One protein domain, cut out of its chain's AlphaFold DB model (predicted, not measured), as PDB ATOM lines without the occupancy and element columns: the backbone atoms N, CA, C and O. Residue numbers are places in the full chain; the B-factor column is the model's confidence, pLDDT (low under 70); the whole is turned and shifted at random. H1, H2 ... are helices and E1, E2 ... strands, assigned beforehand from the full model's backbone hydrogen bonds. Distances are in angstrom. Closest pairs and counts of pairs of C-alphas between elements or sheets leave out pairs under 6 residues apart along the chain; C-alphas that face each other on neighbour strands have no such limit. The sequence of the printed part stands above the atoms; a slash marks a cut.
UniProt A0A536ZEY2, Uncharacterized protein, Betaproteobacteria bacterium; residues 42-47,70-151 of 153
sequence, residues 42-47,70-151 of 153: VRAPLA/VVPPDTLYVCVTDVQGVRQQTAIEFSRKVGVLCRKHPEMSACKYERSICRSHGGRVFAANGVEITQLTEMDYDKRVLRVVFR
ATOM      1  N   VAL A  42      30.755  45.914 -15.019       74.62
ATOM      2  CA  VAL A  42      31.116  47.337 -14.961       74.62
ATOM      3  C   VAL A  42      30.022  48.079 -14.197       74.62
ATOM      4  O   VAL A  42      28.835  47.875 -14.430       74.62
ATOM      5  N   ARG A  43      30.406  48.932 -13.241       74.00
ATOM      6  CA  ARG A  43      29.468  49.776 -12.483       74.00
ATOM      7  C   ARG A  43      29.588  51.208 -12.982       74.00
ATOM      8  O   ARG A  43      30.500  51.925 -12.579       74.00
ATOM      9  N   ALA A  44      28.686  51.602 -13.874       73.88
ATOM     10  CA  ALA A  44      28.637  52.957 -14.405       73.88
ATOM     11  C   ALA A  44      27.696  53.845 -13.558       73.88
ATOM     12  O   ALA A  44      26.554  53.445 -13.298       73.88
ATOM     13  N   PRO A  45      28.135  55.041 -13.118       68.56
ATOM     14  CA  PRO A  45      27.253  56.031 -12.498       68.56
ATOM     15  C   PRO A  45      26.166  56.501 -13.474       68.56
ATOM     16  O   PRO A  45      26.462  56.775 -14.637       68.56
ATOM     17  N   LEU A  46      24.920  56.636 -13.005       69.06
ATOM     18  CA  LEU A  46      23.841  57.251 -13.786       69.06
ATOM     19  C   LEU A  46      23.727  58.754 -13.502       69.06
ATOM     20  O   LEU A  46      24.157  59.240 -12.454       69.06
ATOM     21  N   ALA A  47      23.112  59.485 -14.440       65.38
ATOM     22  CA  ALA A  47      22.784  60.895 -14.265       65.38
ATOM     23  C   ALA A  47      21.889  61.087 -13.026       65.38
ATOM     24  O   ALA A  47      20.860  60.429 -12.878       65.38
ATOM     25  N   VAL A  70      14.441  55.596 -12.029       70.56
ATOM     26  CA  VAL A  70      14.536  55.547 -13.487       70.56
ATOM     27  C   VAL A  70      15.517  54.443 -13.818       70.56
ATOM     28  O   VAL A  70      16.719  54.584 -13.606       70.56
ATOM     29  N   VAL A  71      14.999  53.321 -14.307       71.75
ATOM     30  CA  VAL A  71      15.838  52.202 -14.727       71.75
ATOM     31  C   VAL A  71      16.191  52.390 -16.200       71.75
ATOM     32  O   VAL A  71      15.277  52.429 -17.027       71.75
ATOM     33  N   PRO A  72      17.481  52.538 -16.554       70.12
ATOM     34  CA  PRO A  72      17.877  52.667 -17.947       70.12
ATOM     35  C   PRO A  72      17.467  51.428 -18.755       70.12
ATOM     36  O   PRO A  72      17.451  50.316 -18.207       70.12
ATOM     37  N   PRO A  73      17.177  51.587 -20.060       66.56
ATOM     38  CA  PRO A  73      16.947  50.444 -20.932       66.56
ATOM     39  C   PRO A  73      18.151  49.494 -20.871       66.56
ATOM     40  O   PRO A  73      19.285  49.912 -20.646       66.56
ATOM     41  N   ASP A  74      17.879  48.197 -20.995       72.12
ATOM     42  CA  ASP A  74      18.862  47.107 -20.903       72.12
ATOM     43  C   ASP A  74      19.537  46.889 -19.535       72.12
ATOM     44  O   ASP A  74      20.282  45.918 -19.371       72.12
ATOM     45  N   THR A  75      19.205  47.685 -18.515       83.06
ATOM     46  CA  THR A  75      19.672  47.457 -17.140       83.06
ATOM     47  C   THR A  75      18.752  46.486 -16.403       83.06
ATOM     48  O   THR A  75      17.537  46.661 -16.356       83.06
ATOM     49  N   LEU A  76      19.327  45.447 -15.793       88.75
ATOM     50  CA  LEU A  76      18.545  44.451 -15.049       88.75
ATOM     51  C   LEU A  76      18.217  44.892 -13.635       88.75
ATOM     52  O   LEU A  76      17.093  44.681 -13.175       88.75
ATOM     53  N   TYR A  77      19.209  45.468 -12.959       91.88
ATOM     54  CA  TYR A  77      19.096  45.906 -11.581       91.88
ATOM     55  C   TYR A  77      19.705  47.294 -11.422       91.88
ATOM     56  O   TYR A  77      20.761  47.586 -11.983       91.88
ATOM     57  N   VAL A  78      19.064  48.121 -10.609       94.31
ATOM     58  CA  VAL A  78      19.585  49.420 -10.185       94.31
ATOM     59  C   VAL A  78      19.775  49.382  -8.680       94.31
ATOM     60  O   VAL A  78      18.851  49.050  -7.934       94.31
ATOM     61  N   CYS A  79      20.984  49.706  -8.238       93.62
ATOM     62  CA  CYS A  79      21.275  49.964  -6.842       93.62
ATOM     63  C   CYS A  79      20.942  51.418  -6.527       93.62
ATOM     64  O   CYS A  79      21.423  52.327  -7.200       93.62
ATOM     65  N   VAL A  80      20.129  51.634  -5.506       93.31
ATOM     66  CA  VAL A  80      19.701  52.952  -5.058       93.31
ATOM     67  C   VAL A  80      20.200  53.165  -3.642       93.31
ATOM     68  O   VAL A  80      19.814  52.427  -2.735       93.31
ATOM     69  N   THR A  81      21.028  54.179  -3.444       91.25
ATOM     70  CA  THR A  81      21.538  54.583  -2.131       91.25
ATOM     71  C   THR A  81      21.135  56.025  -1.855       91.25
ATOM     72  O   THR A  81      21.028  56.839  -2.768       91.25
ATOM     73  N   ASP A  82      20.894  56.351  -0.590       87.50
ATOM     74  CA  ASP A  82      20.565  57.708  -0.163       87.50
ATOM     75  C   ASP A  82      21.784  58.262   0.598       87.50
ATOM     76  O   ASP A  82      22.090  57.825   1.707       87.50
ATOM     77  N   VAL A  83      22.535  59.180  -0.023       80.62
ATOM     78  CA  VAL A  83      23.786  59.746   0.514       80.62
ATOM     79  C   VAL A  83      23.593  61.242   0.738       80.62
ATOM     80  O   VAL A  83      23.361  61.982  -0.209       80.62
ATOM     81  N   GLN A  84      23.682  61.701   1.993       80.62
ATOM     82  CA  GLN A  84      23.516  63.121   2.367       80.62
ATOM     83  C   GLN A  84      22.195  63.747   1.871       80.62
ATOM     84  O   GLN A  84      22.155  64.899   1.453       80.62
ATOM     85  N   GLY A  85      21.104  62.974   1.878       80.25
ATOM     86  CA  GLY A  85      19.808  63.424   1.355       80.25
ATOM     87  C   GLY A  85      19.728  63.469  -0.175       80.25
ATOM     88  O   GLY A  85      18.680  63.823  -0.709       80.25
ATOM     89  N   VAL A  86      20.793  63.075  -0.884       80.69
ATOM     90  CA  VAL A  86      20.823  62.910  -2.340       80.69
ATOM     91  C   VAL A  86      20.689  61.432  -2.695       80.69
ATOM     92  O   VAL A  86      21.484  60.594  -2.269       80.69
ATOM     93  N   ARG A  87      19.692  61.104  -3.517       84.69
ATOM     94  CA  ARG A  87      19.488  59.746  -4.023       84.69
ATOM     95  C   ARG A  87      20.458  59.465  -5.164       84.69
ATOM     96  O   ARG A  87      20.357  60.068  -6.231       84.69
ATOM     97  N   GLN A  88      21.365  58.520  -4.961       87.69
ATOM     98  CA  GLN A  88      22.266  58.018  -5.989       87.69
ATOM     99  C   GLN A  88      21.709  56.723  -6.583       87.69
ATOM    100  O   GLN A  88      21.225  55.848  -5.865       87.69
ATOM    101  N   GLN A  89      21.761  56.613  -7.910       90.44
ATOM    102  CA  GLN A  89      21.344  55.423  -8.648       90.44
ATOM    103  C   GLN A  89      22.532  54.899  -9.453       90.44
ATOM    104  O   GLN A  89      23.145  55.638 -10.226       90.44
ATOM    105  N   THR A  90      22.838  53.619  -9.284       90.25
ATOM    106  CA  THR A  90      23.931  52.935  -9.977       90.25
ATOM    107  C   THR A  90      23.357  51.742 -10.720       90.25
ATOM    108  O   THR A  90      22.793  50.834 -10.101       90.25
ATOM    109  N   ALA A  91      23.491  51.728 -12.045       91.25
ATOM    110  CA  ALA A  91      23.126  50.569 -12.848       91.25
ATOM    111  C   ALA A  91      24.096  49.412 -12.564       91.25
ATOM    112  O   ALA A  91      25.314  49.596 -12.539       91.25
ATOM    113  N   ILE A  92      23.552  48.216 -12.354       89.62
ATOM    114  CA  ILE A  92      24.340  46.986 -12.261       89.62
ATOM    115  C   ILE A  92      24.388  46.382 -13.664       89.62
ATOM    116  O   ILE A  92      23.441  45.718 -14.102       89.62
ATOM    117  N   GLU A  93      25.476  46.654 -14.383       87.38
ATOM    118  CA  GLU A  93      25.662  46.181 -15.749       87.38
ATOM    119  C   GLU A  93      26.329  44.804 -15.758       87.38
ATOM    120  O   GLU A  93      27.421  44.596 -15.228       87.38
ATOM    121  N   PHE A  94      25.658  43.844 -16.387       88.25
ATOM    122  CA  PHE A  94      26.204  42.514 -16.610       88.25
ATOM    123  C   PHE A  94      26.663  42.391 -18.056       88.25
ATOM    124  O   PHE A  94      25.973  42.849 -18.968       88.25
ATOM    125  N   SER A  95      27.744  41.641 -18.290       87.88
ATOM    126  CA  SER A  95      28.037  41.153 -19.640       87.88
ATOM    127  C   SER A  95      26.800  40.492 -20.268       87.88
ATOM    128  O   SER A  95      26.007  39.830 -19.587       87.88
ATOM    129  N   ARG A  96      26.634  40.632 -21.589       87.44
ATOM    130  CA  ARG A  96      25.412  40.219 -22.307       87.44
ATOM    131  C   ARG A  96      24.950  38.797 -21.953       87.44
ATOM    132  O   ARG A  96      23.763  38.578 -21.718       87.44
ATOM    133  N   LYS A  97      25.878  37.833 -21.883       88.75
ATOM    134  CA  LYS A  97      25.571  36.424 -21.568       88.75
ATOM    135  C   LYS A  97      25.059  36.255 -20.134       88.75
ATOM    136  O   LYS A  97      24.052  35.581 -19.929       88.75
ATOM    137  N   VAL A  98      25.712  36.896 -19.165       89.06
ATOM    138  CA  VAL A  98      25.302  36.854 -17.752       89.06
ATOM    139  C   VAL A  98      23.975  37.581 -17.563       89.06
ATOM    140  O   VAL A  98      23.101  37.064 -16.879       89.06
ATOM    141  N   GLY A  99      23.759  38.707 -18.244       90.69
ATOM    142  CA  GLY A  99      22.486  39.420 -18.187       90.69
ATOM    143  C   GLY A  99      21.310  38.591 -18.724       90.69
ATOM    144  O   GLY A  99      20.228  38.558 -18.138       90.69
ATOM    145  N   VAL A 100      21.502  37.847 -19.818       90.38
ATOM    146  CA  VAL A 100      20.481  36.894 -20.295       90.38
ATOM    147  C   VAL A 100      20.219  35.793 -19.262       90.38
ATOM    148  O   VAL A 100      19.057  35.448 -19.041       90.38
ATOM    149  N   LEU A 101      21.262  35.280 -18.606       91.12
ATOM    150  CA  LEU A 101      21.122  34.259 -17.569       91.12
ATOM    151  C   LEU A 101      20.377  34.800 -16.340       91.12
ATOM    152  O   LEU A 101      19.397  34.194 -15.925       91.12
ATOM    153  N   CYS A 102      20.762  35.966 -15.816       91.12
ATOM    154  CA  CYS A 102      20.149  36.590 -14.641       91.12
ATOM    155  C   CYS A 102      18.676  36.960 -14.838       91.12
ATOM    156  O   CYS A 102      17.909  36.950 -13.877       91.12
ATOM    157  N   ARG A 103      18.255  37.255 -16.076       90.31
ATOM    158  CA  ARG A 103      16.832  37.464 -16.397       90.31
ATOM    159  C   ARG A 103      15.997  36.203 -16.215       90.31
ATOM    160  O   ARG A 103      14.863  36.291 -15.760       90.31
ATOM    161  N   LYS A 104      16.543  35.048 -16.600       90.25
ATOM    162  CA  LYS A 104      15.849  33.754 -16.518       90.25
ATOM    163  C   LYS A 104      15.999  33.108 -15.142       90.25
ATOM    164  O   LYS A 104      15.052  32.509 -14.648       90.25
ATOM    165  N   HIS A 105      17.176  33.271 -14.546       91.81
ATOM    166  CA  HIS A 105      17.613  32.629 -13.314       91.81
ATOM    167  C   HIS A 105      18.152  33.671 -12.323       91.81
ATOM    168  O   HIS A 105      19.362  33.739 -12.085       91.81
ATOM    169  N   PRO A 106      17.291  34.534 -11.754       91.56
ATOM    170  CA  PRO A 106      17.719  35.550 -10.792       91.56
ATOM    171  C   PRO A 106      18.274  34.962  -9.483       91.56
ATOM    172  O   PRO A 106      18.952  35.685  -8.747       91.56
ATOM    173  N   GLU A 107      18.012  33.682  -9.207       90.44
ATOM    174  CA  GLU A 107      18.615  32.855  -8.149       90.44
ATOM    175  C   GLU A 107      20.127  32.621  -8.323       90.44
ATOM    176  O   GLU A 107      20.807  32.221  -7.377       90.44
ATOM    177  N   MET A 108      20.674  32.841  -9.526       91.06
ATOM    178  CA  MET A 108      22.071  32.523  -9.806       91.06
ATOM    179  C   MET A 108      23.025  33.363  -8.961       91.06
ATOM    180  O   MET A 108      22.785  34.548  -8.716       91.06
ATOM    181  N   SER A 109      24.142  32.751  -8.553       87.69
ATOM    182  CA  SER A 109      25.093  33.332  -7.598       87.69
ATOM    183  C   SER A 109      25.585  34.717  -8.014       87.69
ATOM    184  O   SER A 109      25.562  35.619  -7.189       87.69
ATOM    185  N   ALA A 110      25.940  34.924  -9.287       89.56
ATOM    186  CA  ALA A 110      26.383  36.227  -9.795       89.56
ATOM    187  C   ALA A 110      25.317  37.326  -9.617       89.56
ATOM    188  O   ALA A 110      25.614  38.434  -9.181       89.56
ATOM    189  N   CYS A 111      24.055  37.005  -9.901       91.75
ATOM    190  CA  CYS A 111      22.945  37.950  -9.805       91.75
ATOM    191  C   CYS A 111      22.619  38.251  -8.334       91.75
ATOM    192  O   CYS A 111      22.430  39.405  -7.957       91.75
ATOM    193  N   LYS A 112      22.584  37.210  -7.491       93.38
ATOM    194  CA  LYS A 112      22.363  37.324  -6.043       93.38
ATOM    195  C   LYS A 112      23.481  38.112  -5.359       93.38
ATOM    196  O   LYS A 112      23.203  38.943  -4.496       93.38
ATOM    197  N   TYR A 113      24.725  37.889  -5.774       93.50
ATOM    198  CA  TYR A 113      25.907  38.547  -5.229       93.50
ATOM    199  C   TYR A 113      25.874  40.062  -5.449       93.50
ATOM    200  O   TYR A 113      25.935  40.806  -4.473       93.50
ATOM    201  N   GLU A 114      25.662  40.537  -6.680       93.62
ATOM    202  CA  GLU A 114      25.614  41.984  -6.957       93.62
ATOM    203  C   GLU A 114      24.489  42.696  -6.184       93.62
ATOM    204  O   GLU A 114      24.690  43.769  -5.605       93.62
ATOM    205  N   ARG A 115      23.311  42.067  -6.081       94.12
ATOM    206  CA  ARG A 115      22.204  42.603  -5.269       94.12
ATOM    207  C   ARG A 115      22.528  42.603  -3.774       94.12
ATOM    208  O   ARG A 115      22.139  43.519  -3.048       94.12
ATOM    209  N   SER A 116      23.226  41.575  -3.289       93.94
ATOM    210  CA  SER A 116      23.704  41.508  -1.904       93.94
ATOM    211  C   SER A 116      24.721  42.605  -1.602       93.94
ATOM    212  O   SER A 116      24.636  43.215  -0.541       93.94
ATOM    213  N   ILE A 117      25.639  42.896  -2.525       94.19
ATOM    214  CA  ILE A 117      26.628  43.966  -2.360       94.19
ATOM    215  C   ILE A 117      25.926  45.310  -2.199       94.19
ATOM    216  O   ILE A 117      26.164  45.992  -1.205       94.19
ATOM    217  N   CYS A 118      25.006  45.655  -3.104       93.44
ATOM    218  CA  CYS A 118      24.233  46.894  -2.994       93.44
ATOM    219  C   CYS A 118      23.583  47.050  -1.607       93.44
ATOM    220  O   CYS A 118      23.763  48.070  -0.942       93.44
ATOM    221  N   ARG A 119      22.900  46.001  -1.128       92.94
ATOM    222  CA  ARG A 119      22.256  46.004   0.196       92.94
ATOM    223  C   ARG A 119      23.252  46.073   1.348       92.94
ATOM    224  O   ARG A 119      22.994  46.762   2.328       92.94
ATOM    225  N   SER A 120      24.403  45.414   1.230       92.25
ATOM    226  CA  SER A 120      25.457  45.461   2.252       92.25
ATOM    227  C   SER A 120      26.029  46.869   2.455       92.25
ATOM    228  O   SER A 120      26.447  47.206   3.559       92.25
ATOM    229  N   HIS A 121      25.965  47.715   1.423       89.75
ATOM    230  CA  HIS A 121      26.325  49.133   1.486       89.75
ATOM    231  C   HIS A 121      25.162  50.049   1.917       89.75
ATOM    232  O   HIS A 121      25.279  51.267   1.822       89.75
ATOM    233  N   GLY A 122      24.042  49.487   2.387       90.06
ATOM    234  CA  GLY A 122      22.857  50.245   2.802       90.06
ATOM    235  C   GLY A 122      21.947  50.674   1.647       90.06
ATOM    236  O   GLY A 122      21.083  51.527   1.834       90.06
ATOM    237  N   GLY A 123      22.137  50.109   0.452       93.25
ATOM    238  CA  GLY A 123      21.308  50.384  -0.716       93.25
ATOM    239  C   GLY A 123      20.060  49.508  -0.813       93.25
ATOM    240  O   GLY A 123      19.939  48.454  -0.187       93.25
ATOM    241  N   ARG A 124      19.139  49.930  -1.673       93.38
ATOM    242  CA  ARG A 124      17.961  49.175  -2.114       93.38
ATOM    243  C   ARG A 124      18.132  48.782  -3.571       93.38
ATOM    244  O   ARG A 124      18.713  49.530  -4.352       93.38
ATOM    245  N   VAL A 125      17.625  47.616  -3.949       94.19
ATOM    246  CA  VAL A 125      17.770  47.099  -5.313       94.19
ATOM    247  C   VAL A 125      16.431  47.154  -6.021       94.19
ATOM    248  O   VAL A 125      15.448  46.630  -5.512       94.19
ATOM    249  N   PHE A 126      16.407  47.712  -7.224       93.25
ATOM    250  CA  PHE A 126      15.220  47.778  -8.071       93.25
ATOM    251  C   PHE A 126      15.442  46.975  -9.347       93.25
ATOM    252  O   PHE A 126      16.530  47.011  -9.922       93.25
ATOM    253  N   ALA A 127      14.432  46.225  -9.779       91.75
ATOM    254  CA  ALA A 127      14.456  45.507 -11.048       91.75
ATOM    255  C   ALA A 127      14.156  46.445 -12.229       91.75
ATOM    256  O   ALA A 127      13.684  47.561 -12.036       91.75
ATOM    257  N   ALA A 128      14.340  45.955 -13.459       87.62
ATOM    258  CA  ALA A 128      14.017  46.668 -14.703       87.62
ATOM    259  C   ALA A 128      12.593  47.258 -14.771       87.62
ATOM    260  O   ALA A 128      12.365  48.250 -15.454       87.62
ATOM    261  N   ASN A 129      11.630  46.666 -14.061       84.88
ATOM    262  CA  ASN A 129      10.246  47.143 -13.985       84.88
ATOM    263  C   ASN A 129      10.013  48.196 -12.881       84.88
ATOM    264  O   ASN A 129       8.866  48.536 -12.603       84.88
ATOM    265  N   GLY A 130      11.070  48.665 -12.212       85.56
ATOM    266  CA  GLY A 130      10.990  49.636 -11.121       85.56
ATOM    267  C   GLY A 130      10.490  49.063  -9.791       85.56
ATOM    268  O   GLY A 130      10.315  49.822  -8.842       85.56
ATOM    269  N   VAL A 131      10.273  47.746  -9.687       89.62
ATOM    270  CA  VAL A 131       9.865  47.091  -8.434       89.62
ATOM    271  C   VAL A 131      11.093  46.789  -7.581       89.62
ATOM    272  O   VAL A 131      12.106  46.293  -8.082       89.62
ATOM    273  N   GLU A 132      11.002  47.069  -6.282       92.19
ATOM    274  CA  GLU A 132      12.062  46.744  -5.331       92.19
ATOM    275  C   GLU A 132      12.208  45.222  -5.169       92.19
ATOM    276  O   GLU A 132      11.249  44.506  -4.871       92.19
ATOM    277  N   ILE A 133      13.430  44.722  -5.351       93.00
ATOM    278  CA  ILE A 133      13.798  43.339  -5.063       93.00
ATOM    279  C   ILE A 133      14.219  43.267  -3.599       93.00
ATOM    280  O   ILE A 133      15.361  43.554  -3.232       93.00
ATOM    281  N   THR A 134      13.280  42.852  -2.758       93.25
ATOM    282  CA  THR A 134      13.533  42.641  -1.331       93.25
ATOM    283  C   THR A 134      14.139  41.262  -1.076       93.25
ATOM    284  O   THR A 134      14.162  40.386  -1.942       93.25
ATOM    285  N   GLN A 135      14.597  41.025   0.155       89.75
ATOM    286  CA  GLN A 135      15.047  39.692   0.556       89.75
ATOM    287  C   GLN A 135      13.918  38.651   0.501       89.75
ATOM    288  O   GLN A 135      14.175  37.498   0.170       89.75
ATOM    289  N   LEU A 136      12.666  39.064   0.722       89.69
ATOM    290  CA  LEU A 136      11.498  38.200   0.551       89.69
ATOM    291  C   LEU A 136      11.325  37.780  -0.916       89.69
ATOM    292  O   LEU A 136      11.143  36.600  -1.206       89.69
ATOM    293  N   THR A 137      11.473  38.727  -1.846       91.00
ATOM    294  CA  THR A 137      11.437  38.452  -3.288       91.00
ATOM    295  C   THR A 137      12.526  37.454  -3.698       91.00
ATOM    296  O   THR A 137      12.279  36.562  -4.506       91.00
ATOM    297  N   GLU A 138      13.725  37.560  -3.120       89.56
ATOM    298  CA  GLU A 138      14.801  36.597  -3.375       89.56
ATOM    299  C   GLU A 138      14.521  35.211  -2.799       89.56
ATOM    300  O   GLU A 138      14.827  34.218  -3.453       89.56
ATOM    301  N   MET A 139      13.891  35.119  -1.625       90.00
ATOM    302  CA  MET A 139      13.447  33.827  -1.098       90.00
ATOM    303  C   MET A 139      12.450  33.152  -2.045       90.00
ATOM    304  O   MET A 139      12.498  31.936  -2.221       90.00
ATOM    305  N   ASP A 140      11.569  33.918  -2.688       89.81
ATOM    306  CA  ASP A 140      10.650  33.372  -3.688       89.81
ATOM    307  C   ASP A 140      11.372  32.899  -4.956       89.81
ATOM    308  O   ASP A 140      10.943  31.921  -5.575       89.81
ATOM    309  N   TYR A 141      12.489  33.530  -5.323       89.44
ATOM    310  CA  TYR A 141      13.351  33.042  -6.402       89.44
ATOM    311  C   TYR A 141      14.024  31.722  -6.018       89.44
ATOM    312  O   TYR A 141      13.936  30.755  -6.776       89.44
ATOM    313  N   ASP A 142      14.596  31.646  -4.817       86.31
ATOM    314  CA  ASP A 142      15.276  30.450  -4.310       86.31
ATOM    315  C   ASP A 142      14.301  29.256  -4.173       86.31
ATOM    316  O   ASP A 142      14.641  28.121  -4.522       86.31
ATOM    317  N   LYS A 143      13.038  29.493  -3.777       86.75
ATOM    318  CA  LYS A 143      11.981  28.457  -3.740       86.75
ATOM    319  C   LYS A 143      11.736  27.794  -5.100       86.75
ATOM    320  O   LYS A 143      11.377  26.614  -5.142       86.75
ATOM    321  N   ARG A 144      11.897  28.518  -6.216       81.56
ATOM    322  CA  ARG A 144      11.705  27.933  -7.555       81.56
ATOM    323  C   ARG A 144      12.743  26.860  -7.855       81.56
ATOM    324  O   ARG A 144      12.391  25.865  -8.480       81.56
ATOM    325  N   VAL A 145      13.972  27.032  -7.373       76.12
ATOM    326  CA  VAL A 145      15.052  26.051  -7.547       76.12
ATOM    327  C   VAL A 145      14.756  24.786  -6.752       76.12
ATOM    328  O   VAL A 145      14.841  23.688  -7.297       76.12
ATOM    329  N   LEU A 146      14.317  24.931  -5.497       68.19
ATOM    330  CA  LEU A 146      13.943  23.788  -4.657       68.19
ATOM    331  C   LEU A 146      12.839  22.943  -5.308       68.19
ATOM    332  O   LEU A 146      12.922  21.721  -5.309       68.19
ATOM    333  N   ARG A 147      11.843  23.577  -5.944       60.09
ATOM    334  CA  ARG A 147      10.754  22.864  -6.636       60.09
ATOM    335  C   ARG A 147      11.244  21.955  -7.776       60.09
ATOM    336  O   ARG A 147      10.564  20.983  -8.090       60.09
ATOM    337  N   VAL A 148      12.377  22.263  -8.407       57.59
ATOM    338  CA  VAL A 148      12.920  21.461  -9.518       57.59
ATOM    339  C   VAL A 148      13.694  20.247  -9.003       57.59
ATOM    340  O   VAL A 148      13.608  19.187  -9.613       57.59
ATOM    341  N   VAL A 149      14.376  20.361  -7.857       57.84
ATOM    342  CA  VAL A 149      15.148  19.250  -7.270       57.84
ATOM    343  C   VAL A 149      14.240  18.096  -6.819       57.84
ATOM    344  O   VAL A 149      14.609  16.943  -6.979       57.84
ATOM    345  N   PHE A 150      13.022  18.381  -6.342       52.41
ATOM    346  CA  PHE A 150      12.071  17.357  -5.866       52.41
ATOM    347  C   PHE A 150      11.200  16.702  -6.954       52.41
ATOM    348  O   PHE A 150      10.315  15.916  -6.634       52.41
ATOM    349  N   ARG A 151      11.377  17.051  -8.234       54.22
ATOM    350  CA  ARG A 151      10.610  16.466  -9.357       54.22
ATOM    351  C   ARG A 151      11.411  15.464 -10.189       54.22
ATOM    352  O   ARG A 151      10.963  15.074 -11.263       54.22
TER     353      ARG A 151
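What this domain is: This is residues 42 to 47 and 70 to 151 of the 153 residues of an uncharacterized protein of Betaproteobacteria bacterium (UniProt A0A536ZEY2). A small antiparallel sheet of four strands has helix H2 packed along one face, while H1 grazes the sheet with residues 99 to 103. H3 extends away from the sheet, and its far end with the last residues, 146 to 151, sticks out free; the E2 and E3 hairpin reaches to the opposite end of the long axis. The printed part has 88 residues with four named strands and three named helices, in the order E1 E2 E3 H1 H2 E4 H3; the sheet's order is E1 E3 E2 E4, and the class is mixed, helices and strands. It is compact, with a radius of gyration of the C-alphas of 13.5 A, yet elongated in outline, spanning 49 by 26 by 19 A.

Where its parts are: Find C-alpha 42 at (31.116, 47.337, -14.961), where strand E1, residues 42 to 45, begins. After the cut, look for E2 at residues 77 to 83, 19.0 A long, and E3 at residues 86 to 94, 25.5 A long. H1 follows at residues 96 to 104, 12.9 A, then H2 at residues 109 to 120, 15.6 A. E4 is residues 124 to 127, 10.3 A. H3, residues 135 to 149, runs 21.9 A from C-alpha 135 at (15.047, 39.692, 0.556) to C-alpha 149 at (15.148, 19.250, -7.270).

How they stand to each other: Begin at E1, an edge strand: C-alphas 45 and 90 face each other across to E3 at 5.2 A, but no backbone N and O of this antiparallel pair are within hydrogen-bond range. In the hairpin E2 and E3, N 81 and O 88 are 2.9 A apart. Between the antiparallel E2 and E4, N 80 and O 124 are 2.8 A apart. E3, H1 H2 and E4 make a split strand-helix-strand unit, two strands running the same way with E2 between them, and its crossover is right-handed. H2 is on the sheet at a height of 9.0 A, over E2 and along it at 8 degrees on the local plane; their closest C-alphas, Cys 79 and Cys 118, are 5.7 A apart. With H2 on one face, helix and sheet make two layers. H1 and H2 are close but not clearly touching, about perpendicular at 84 degrees, closest at the C-alphas of Cys 102 and Cys 111, 5.7 A. H3 is not on the sheet; it is near H2 and apart from H1. Every O i to N i+4 pair is within hydrogen-bond range in H2, against 4 of 5 in H1 and 8 of 11 in H3.

The domain as a whole: The C-alphas farthest apart, those of Gln 84 and Arg 151, are 49.8 A apart. Residues 48 to 69 are not printed, and C-alphas 47 and 70 are 9.9 A apart across this cut. Of the links that are printed whole, none is long. Look for pLDDT under 70 at residues 45 to 47, 73 and 146 to 151.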